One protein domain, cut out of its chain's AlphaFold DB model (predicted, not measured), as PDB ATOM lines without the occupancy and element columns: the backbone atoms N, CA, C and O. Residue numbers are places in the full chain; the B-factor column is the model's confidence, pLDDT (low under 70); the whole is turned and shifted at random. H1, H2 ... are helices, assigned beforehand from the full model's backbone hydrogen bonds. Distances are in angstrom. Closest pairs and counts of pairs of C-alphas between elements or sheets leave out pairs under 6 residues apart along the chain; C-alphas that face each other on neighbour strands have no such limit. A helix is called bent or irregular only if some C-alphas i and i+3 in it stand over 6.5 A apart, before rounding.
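This is residues 26 to 82 of the 89 residues of an uncharacterized protein of Candidatus Roizmanbacteria bacterium RIFCSPLOWO2_01_FULL_35_13 (UniProt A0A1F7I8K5). The longest helix, H2, lies side by side with H1 in a helical hairpin, and H3 carries on from the open end of that hairpin as a free arm, so that residues 69 to 82 stick out with nothing beside them. The whole is a long, thin shape whose length comes from the hairpin and the arm set end to end. The printed part has 57 residues with three named helices, H1, H2 and H3 in that order, and no named strand; its class is all helix. It is extended, with a radius of gyration of the C-alphas of 16.0 A, and the C-alphas span 53 by 13 by 11 A.

Begin with H2, residues 47 to 66: find C-alpha 47 at (23.191, 28.686, -24.765), and from there the helix runs 28.1 A to C-alpha 66 at (27.942, 2.375, -15.974). Before it in the chain comes H1, residues 26 to 44, which starts at C-alpha 26 at (28.326, 6.302, -25.485) and measures 25.6 A from first to last C-alpha. H1 is irregular, but only just: C-alphas 41 and 44 are 6.6 A apart, and its line is a rough one. After H2 comes H3, residues 68 to 82, 21.0 A long, which ends at C-alpha 82 at (19.603, -20.614, -24.592).

Starting again from H2, look across to H1: the two touch, with 39 pairs of C-alphas within 8 A. Their closest C-alphas are those of Tyr 37 and Gly 50, 4.1 A apart. Their lines stand at a shallow tilt of 7 degrees and run opposite ways, with 9.6 A from centre to centre; they form a helical hairpin, joined by a tight link of 2 residues. At the other end of H2, a tight link of 1 residue, Ala 67, leads to H3. H2 and H3 meet only through their link. H1 and H3 are apart. Read the backbone N and O atoms along H1, H2 and H3, and you will find every O i to N i+4 pair within hydrogen-bond range.

The outline is a rod, and the two C-alphas farthest apart are those of Gly 45 and Asn 82, at 53.3 A. Look at residues 69 to 82, which belong to H3: they stand free. Without them the body has 43 residues and spans 35 by 15 by 6 A. The printed part has no cut from residue 26 to residue 82, and both links are tight. The mean pLDDT of the printed part is 93.9, and no printed residue is under 70.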
ATOM      1  N   SER A  26      28.132   5.286 -26.527       96.44
ATOM      2  CA  SER A  26      28.326   6.302 -25.485       96.44
ATOM      3  C   SER A  26      29.197   7.477 -25.960       96.44
ATOM      4  O   SER A  26      28.849   8.643 -25.738       96.44
ATOM      5  N   ALA A  27      30.285   7.197 -26.686       95.75
ATOM      6  CA  ALA A  27      31.133   8.235 -27.270       95.75
ATOM      7  C   ALA A  27      30.380   9.090 -28.301       95.75
ATOM      8  O   ALA A  27      30.502  10.314 -28.284       95.75
ATOM      9  N   VAL A  28      29.566   8.466 -29.162       96.50
ATOM     10  CA  VAL A  28      28.721   9.186 -30.129       96.50
ATOM     11  C   VAL A  28      27.703  10.065 -29.405       96.50
ATOM     12  O   VAL A  28      27.633  11.253 -29.706       96.50
ATOM     13  N   CYS A  29      26.981   9.532 -28.413       95.00
ATOM     14  CA  CYS A  29      26.022  10.301 -27.616       95.00
ATOM     15  C   CYS A  29      26.679  11.537 -26.990       95.00
ATOM     16  O   CYS A  29      26.175  12.646 -27.156       95.00
ATOM     17  N   SER A  30      27.835  11.361 -26.343       95.50
ATOM     18  CA  SER A  30      28.597  12.467 -25.751       95.50
ATOM     19  C   SER A  30      28.999  13.506 -26.801       95.50
ATOM     20  O   SER A  30      28.805  14.705 -26.606       95.50
ATOM     21  N   GLY A  31      29.532  13.047 -27.937       95.56
ATOM     22  CA  GLY A  31      29.970  13.911 -29.029       95.56
ATOM     23  C   GLY A  31      28.834  14.739 -29.627       95.56
ATOM     24  O   GLY A  31      29.031  15.917 -29.918       95.56
ATOM     25  N   THR A  32      27.634  14.167 -29.764       94.81
ATOM     26  CA  THR A  32      26.464  14.881 -30.289       94.81
ATOM     27  C   THR A  32      26.063  16.058 -29.403       94.81
ATOM     28  O   THR A  32      25.837  17.149 -29.927       94.81
ATOM     29  N   GLY A  33      26.008  15.889 -28.079       94.81
ATOM     30  CA  GLY A  33      25.650  17.004 -27.199       94.81
ATOM     31  C   GLY A  33      26.746  18.055 -27.073       94.81
ATOM     32  O   GLY A  33      26.434  19.242 -27.069       94.81
ATOM     33  N   VAL A  34      28.027  17.661 -27.086       96.19
ATOM     34  CA  VAL A  34      29.144  18.623 -27.182       96.19
ATOM     35  C   VAL A  34      29.044  19.428 -28.474       96.19
ATOM     36  O   VAL A  34      29.100  20.655 -28.441       96.19
ATOM     37  N   GLY A  35      28.842  18.759 -29.610       95.69
ATOM     38  CA  GLY A  35      28.670  19.424 -30.898       95.69
ATOM     39  C   GLY A  35      27.484  20.385 -30.894       95.69
ATOM     40  O   GLY A  35      27.605  21.507 -31.383       95.69
ATOM     41  N   ARG A  36      26.362  19.986 -30.282       94.88
ATOM     42  CA  ARG A  36      25.188  20.850 -30.151       94.88
ATOM     43  C   ARG A  36      25.464  22.072 -29.277       94.88
ATOM     44  O   ARG A  36      25.140  23.179 -29.693       94.88
ATOM     45  N   TYR A  37      26.098  21.888 -28.123       95.19
ATOM     46  CA  TYR A  37      26.477  22.988 -27.239       95.19
ATOM     47  C   TYR A  37      27.393  23.994 -27.937       95.19
ATOM     48  O   TYR A  37      27.141  25.193 -27.882       95.19
ATOM     49  N   LEU A  38      28.419  23.517 -28.651       95.19
ATOM     50  CA  LEU A  38      29.317  24.392 -29.408       95.19
ATOM     51  C   LEU A  38      28.577  25.121 -30.534       95.19
ATOM     52  O   LEU A  38      28.810  26.309 -30.746       95.19
ATOM     53  N   TYR A  39      27.666  24.440 -31.234       95.00
ATOM     54  CA  TYR A  39      26.832  25.088 -32.242       95.00
ATOM     55  C   TYR A  39      26.009  26.228 -31.634       95.00
ATOM     56  O   TYR A  39      25.980  27.333 -32.172       95.00
ATOM     57  N   ASP A  40      25.371  25.983 -30.492       93.81
ATOM     58  CA  ASP A  40      24.542  26.995 -29.851       93.81
ATOM     59  C   ASP A  40      25.364  28.156 -29.280       93.81
ATOM     60  O   ASP A  40      24.963  29.313 -29.404       93.81
ATOM     61  N   LEU A  41      26.553  27.862 -28.750       93.06
ATOM     62  CA  LEU A  41      27.489  28.860 -28.240       93.06
ATOM     63  C   LEU A  41      28.008  29.801 -29.336       93.06
ATOM     64  O   LEU A  41      28.134  30.999 -29.093       93.06
ATOM     65  N   PHE A  42      28.323  29.278 -30.525       94.81
ATOM     66  CA  PHE A  42      28.972  30.059 -31.584       94.81
ATOM     67  C   PHE A  42      28.026  30.584 -32.665       94.81
ATOM     68  O   PHE A  42      28.377  31.551 -33.339       94.81
ATOM     69  N   TYR A  43      26.855  29.967 -32.852       93.56
ATOM     70  CA  TYR A  43      25.977  30.280 -33.984       93.56
ATOM     71  C   TYR A  43      24.556  30.677 -33.587       93.56
ATOM     72  O   TYR A  43      24.035  31.632 -34.158       93.56
ATOM     73  N   SER A  44      23.902  29.965 -32.659       88.06
ATOM     74  CA  SER A  44      22.484  30.233 -32.356       88.06
ATOM     75  C   SER A  44      22.275  31.306 -31.287       88.06
ATOM     76  O   SER A  44      21.232  31.958 -31.273       88.06
ATOM     77  N   GLY A  45      23.246  31.482 -30.385       83.75
ATOM     78  CA  GLY A  45      23.136  32.380 -29.236       83.75
ATOM     79  C   GLY A  45      22.201  31.874 -28.130       83.75
ATOM     80  O   GLY A  45      22.094  32.525 -27.094       83.75
ATOM     81  N   ASN A  46      21.547  30.717 -28.308       86.19
ATOM     82  CA  ASN A  46      20.689  30.089 -27.303       86.19
ATOM     83  C   ASN A  46      21.478  29.043 -26.502       86.19
ATOM     84  O   ASN A  46      21.372  27.833 -26.723       86.19
ATOM     85  N   THR A  47      22.304  29.527 -25.578       88.56
ATOM     86  CA  THR A  47      23.191  28.686 -24.765       88.56
ATOM     87  C   THR A  47      22.449  27.826 -23.743       88.56
ATOM     88  O   THR A  47      22.965  26.767 -23.384       88.56
ATOM     89  N   GLU A  48      21.245  28.219 -23.314       93.06
ATOM     90  CA  GLU A  48      20.417  27.429 -22.392       93.06
ATOM     91  C   GLU A  48      20.056  26.078 -23.012       93.06
ATOM     92  O   GLU A  48      20.406  25.035 -22.455       93.06
ATOM     93  N   PHE A  49      19.493  26.082 -24.226       91.31
ATOM     94  CA  PHE A  49      19.161  24.844 -24.937       91.31
ATOM     95  C   PHE A  49      20.401  23.971 -25.192       91.31
ATOM     96  O   PHE A  49      20.371  22.755 -24.992       91.31
ATOM     97  N   GLY A  50      21.515  24.587 -25.599       92.75
ATOM     98  CA  GLY A  50      22.775  23.874 -25.805       92.75
ATOM     99  C   GLY A  50      23.287  23.204 -24.527       92.75
ATOM    100  O   GLY A  50      23.793  22.082 -24.575       92.75
ATOM    101  N   SER A  51      23.142  23.872 -23.378       95.19
ATOM    102  CA  SER A  51      23.568  23.350 -22.076       95.19
ATOM    103  C   SER A  51      22.699  22.184 -21.598       95.19
ATOM    104  O   SER A  51      23.236  21.183 -21.119       95.19
ATOM    105  N   GLU A  52      21.382  22.249 -21.812       95.31
ATOM    106  CA  GLU A  52      20.460  21.146 -21.522       95.31
ATOM    107  C   GLU A  52      20.762  19.924 -22.394       95.31
ATOM    108  O   GLU A  52      20.874  18.804 -21.888       95.31
ATOM    109  N   ALA A  53      20.971  20.136 -23.699       93.62
ATOM    110  CA  ALA A  53      21.322  19.069 -24.630       93.62
ATOM    111  C   ALA A  53      22.637  18.373 -24.236       93.62
ATOM    112  O   ALA A  53      22.717  17.142 -24.272       93.62
ATOM    113  N   LEU A  54      23.646  19.144 -23.814       96.56
ATOM    114  CA  LEU A  54      24.915  18.614 -23.312       96.56
ATOM    115  C   LEU A  54      24.729  17.811 -22.019       96.56
ATOM    116  O   LEU A  54      25.249  16.699 -21.900       96.56
ATOM    117  N   ALA A  55      23.975  18.344 -21.057       97.38
ATOM    118  CA  ALA A  55      23.712  17.663 -19.794       97.38
ATOM    119  C   ALA A  55      22.982  16.331 -20.021       97.38
ATOM    120  O   ALA A  55      23.399  15.295 -19.492       97.38
ATOM    121  N   MET A  56      21.949  16.323 -20.869       96.81
ATOM    122  CA  MET A  56      21.239  15.098 -21.236       96.81
ATOM    123  C   MET A  56      22.157  14.104 -21.947       96.81
ATOM    124  O   MET A  56      22.187  12.931 -21.575       96.81
ATOM    125  N   SER A  57      22.933  14.552 -22.938       97.44
ATOM    126  CA  SER A  57      23.788  13.652 -23.711       97.44
ATOM    127  C   SER A  57      24.854  12.978 -22.851       97.44
ATOM    128  O   SER A  57      25.093  11.781 -22.995       97.44
ATOM    129  N   LEU A  58      25.476  13.738 -21.941       96.88
ATOM    130  CA  LEU A  58      26.482  13.222 -21.016       96.88
ATOM    131  C   LEU A  58      25.853  12.272 -19.996       96.88
ATOM    132  O   LEU A  58      26.434  11.233 -19.701       96.88
ATOM    133  N   THR A  59      24.648  12.582 -19.512       97.19
ATOM    134  CA  THR A  59      23.906  11.699 -18.601       97.19
ATOM    135  C   THR A  59      23.609  10.355 -19.260       97.19
ATOM    136  O   THR A  59      23.909   9.306 -18.693       97.19
ATOM    137  N   VAL A  60      23.086  10.362 -20.490       96.75
ATOM    138  CA  VAL A  60      22.814   9.132 -21.252       96.75
ATOM    139  C   VAL A  60      24.105   8.358 -21.513       96.75
ATOM    140  O   VAL A  60      24.157   7.149 -21.293       96.75
ATOM    141  N   ALA A  61      25.168   9.041 -21.936       96.56
ATOM    142  CA  ALA A  61      26.459   8.412 -22.180       96.56
ATOM    143  C   ALA A  61      27.054   7.774 -20.916       96.56
ATOM    144  O   ALA A  61      27.599   6.669 -20.991       96.56
ATOM    145  N   LEU A  62      26.911   8.430 -19.761       96.06
ATOM    146  CA  LEU A  62      27.344   7.913 -18.466       96.06
ATOM    147  C   LEU A  62      26.537   6.674 -18.066       96.06
ATOM    148  O   LEU A  62      27.122   5.673 -17.662       96.06
ATOM    149  N   LEU A  63      25.212   6.701 -18.236       96.19
ATOM    150  CA  LEU A  63      24.357   5.538 -17.980       96.19
ATOM    151  C   LEU A  63      24.737   4.349 -18.869       96.19
ATOM    152  O   LEU A  63      24.795   3.220 -18.386       96.19
ATOM    153  N   LEU A  64      25.069   4.591 -20.139       95.75
ATOM    154  CA  LEU A  64      25.561   3.546 -21.039       95.75
ATOM    155  C   LEU A  64      26.902   2.961 -20.577       95.75
ATOM    156  O   LEU A  64      27.104   1.760 -20.695       95.75
ATOM    157  N   VAL A  65      27.807   3.773 -20.025       94.00
ATOM    158  CA  VAL A  65      29.106   3.297 -19.515       94.00
ATOM    159  C   VAL A  65      28.954   2.514 -18.213       94.00
ATOM    160  O   VAL A  65      29.616   1.495 -18.045       94.00
ATOM    161  N   LEU A  66      28.098   2.977 -17.299       93.62
ATOM    162  CA  LEU A  66      27.942   2.375 -15.974       93.62
ATOM    163  C   LEU A  66      27.029   1.147 -15.990       93.62
ATOM    164  O   LEU A  66      27.365   0.120 -15.412       93.62
ATOM    165  N   ALA A  67      25.873   1.251 -16.644       94.62
ATOM    166  CA  ALA A  67      24.859   0.200 -16.641       94.62
ATOM    167  C   ALA A  67      24.949  -0.709 -17.874       94.62
ATOM    168  O   ALA A  67      24.605  -1.887 -17.804       94.62
ATOM    169  N   GLY A  68      25.423  -0.185 -19.009       93.62
ATOM    170  CA  GLY A  68      25.479  -0.926 -20.269       93.62
ATOM    171  C   GLY A  68      26.247  -2.251 -20.192       93.62
ATOM    172  O   GLY A  68      25.683  -3.260 -20.613       93.62
ATOM    173  N   PRO A  69      27.472  -2.300 -19.625       92.88
ATOM    174  CA  PRO A  69      28.219  -3.548 -19.451       92.88
ATOM    175  C   PRO A  69      27.429  -4.632 -18.712       92.88
ATOM    176  O   PRO A  69      27.363  -5.769 -19.167       92.88
ATOM    177  N   PHE A  70      26.748  -4.258 -17.627       93.38
ATOM    178  CA  PHE A  70      25.944  -5.180 -16.827       93.38
ATOM    179  C   PHE A  70      24.779  -5.780 -17.628       93.38
ATOM    180  O   PHE A  70      24.571  -6.994 -17.624       93.38
ATOM    181  N   PHE A  71      24.038  -4.951 -18.371       93.50
ATOM    182  CA  PHE A  71      22.945  -5.442 -19.217       93.50
ATOM    183  C   PHE A  71      23.447  -6.279 -20.397       93.50
ATOM    184  O   PHE A  71      22.820  -7.283 -20.739       93.50
ATOM    185  N   VAL A  72      24.578  -5.908 -21.007       94.06
ATOM    186  CA  VAL A  72      25.234  -6.723 -22.042       94.06
ATOM    187  C   VAL A  72      25.597  -8.085 -21.488       94.06
ATOM    188  O   VAL A  72      25.326  -9.094 -22.129       94.06
ATOM    189  N   GLU A  73      26.172  -8.131 -20.294       93.06
ATOM    190  CA  GLU A  73      26.572  -9.384 -19.683       93.06
ATOM    191  C   GLU A  73      25.374 -10.302 -19.426       93.06
ATOM    192  O   GLU A  73      25.393 -11.454 -19.859       93.06
ATOM    193  N   LEU A  74      24.306  -9.784 -18.814       93.75
ATOM    194  CA  LEU A  74      23.075 -10.546 -18.587       93.75
ATOM    195  C   LEU A  74      22.483 -11.088 -19.894       93.75
ATOM    196  O   LEU A  74      22.244 -12.289 -20.019       93.75
ATOM    197  N   THR A  75      22.284 -10.212 -20.879       93.75
ATOM    198  CA  THR A  75      21.600 -10.556 -22.135       93.75
ATOM    199  C   THR A  75      22.410 -11.508 -23.008       93.75
ATOM    200  O   THR A  75      21.863 -12.473 -23.540       93.75
ATOM    201  N   VAL A  76      23.721 -11.287 -23.138       93.81
ATOM    202  CA  VAL A  76      24.598 -12.142 -23.951       93.81
ATOM    203  C   VAL A  76      24.766 -13.514 -23.301       93.81
ATOM    204  O   VAL A  76      24.658 -14.526 -23.993       93.81
ATOM    205  N   ARG A  77      24.962 -13.582 -21.975       92.12
ATOM    206  CA  ARG A  77      25.049 -14.869 -21.262       92.12
ATOM    207  C   ARG A  77      23.743 -15.656 -21.367       92.12
ATOM    208  O   ARG A  77      23.778 -16.864 -21.599       92.12
ATOM    209  N   GLU A  78      22.593 -14.999 -21.226       92.25
ATOM    210  CA  GLU A  78      21.285 -15.643 -21.380       92.25
ATOM    211  C   GLU A  78      21.083 -16.183 -22.803       92.25
ATOM    212  O   GLU A  78      20.720 -17.350 -22.978       92.25
ATOM    213  N   ALA A  79      21.392 -15.377 -23.822       90.81
ATOM    214  CA  ALA A  79      21.306 -15.784 -25.221       90.81
ATOM    215  C   ALA A  79      22.225 -16.977 -25.534       90.81
ATOM    216  O   ALA A  79      21.791 -17.948 -26.161       90.81
ATOM    217  N   TYR A  80      23.469 -16.941 -25.047       90.12
ATOM    218  CA  TYR A  80      24.436 -18.025 -25.207       90.12
ATOM    219  C   TYR A  80      23.946 -19.326 -24.555       90.12
ATOM    220  O   TYR A  80      23.949 -20.391 -25.179       90.12
ATOM    221  N   ASN A  81      23.438 -19.241 -23.324       88.62
ATOM    222  CA  ASN A  81      22.890 -20.391 -22.607       88.62
ATOM    223  C   ASN A  81      21.665 -20.987 -23.314       88.62
ATOM    224  O   ASN A  81      21.544 -22.209 -23.399       88.62
ATOM    225  N   ASN A  82      20.775 -20.150 -23.850       88.69
ATOM    226  CA  ASN A  82      19.603 -20.614 -24.592       88.69
ATOM    227  C   ASN A  82      19.990 -21.314 -25.899       88.69
ATOM    228  O   ASN A  82      19.449 -22.378 -26.198       88.69
TER     229      ASN A  82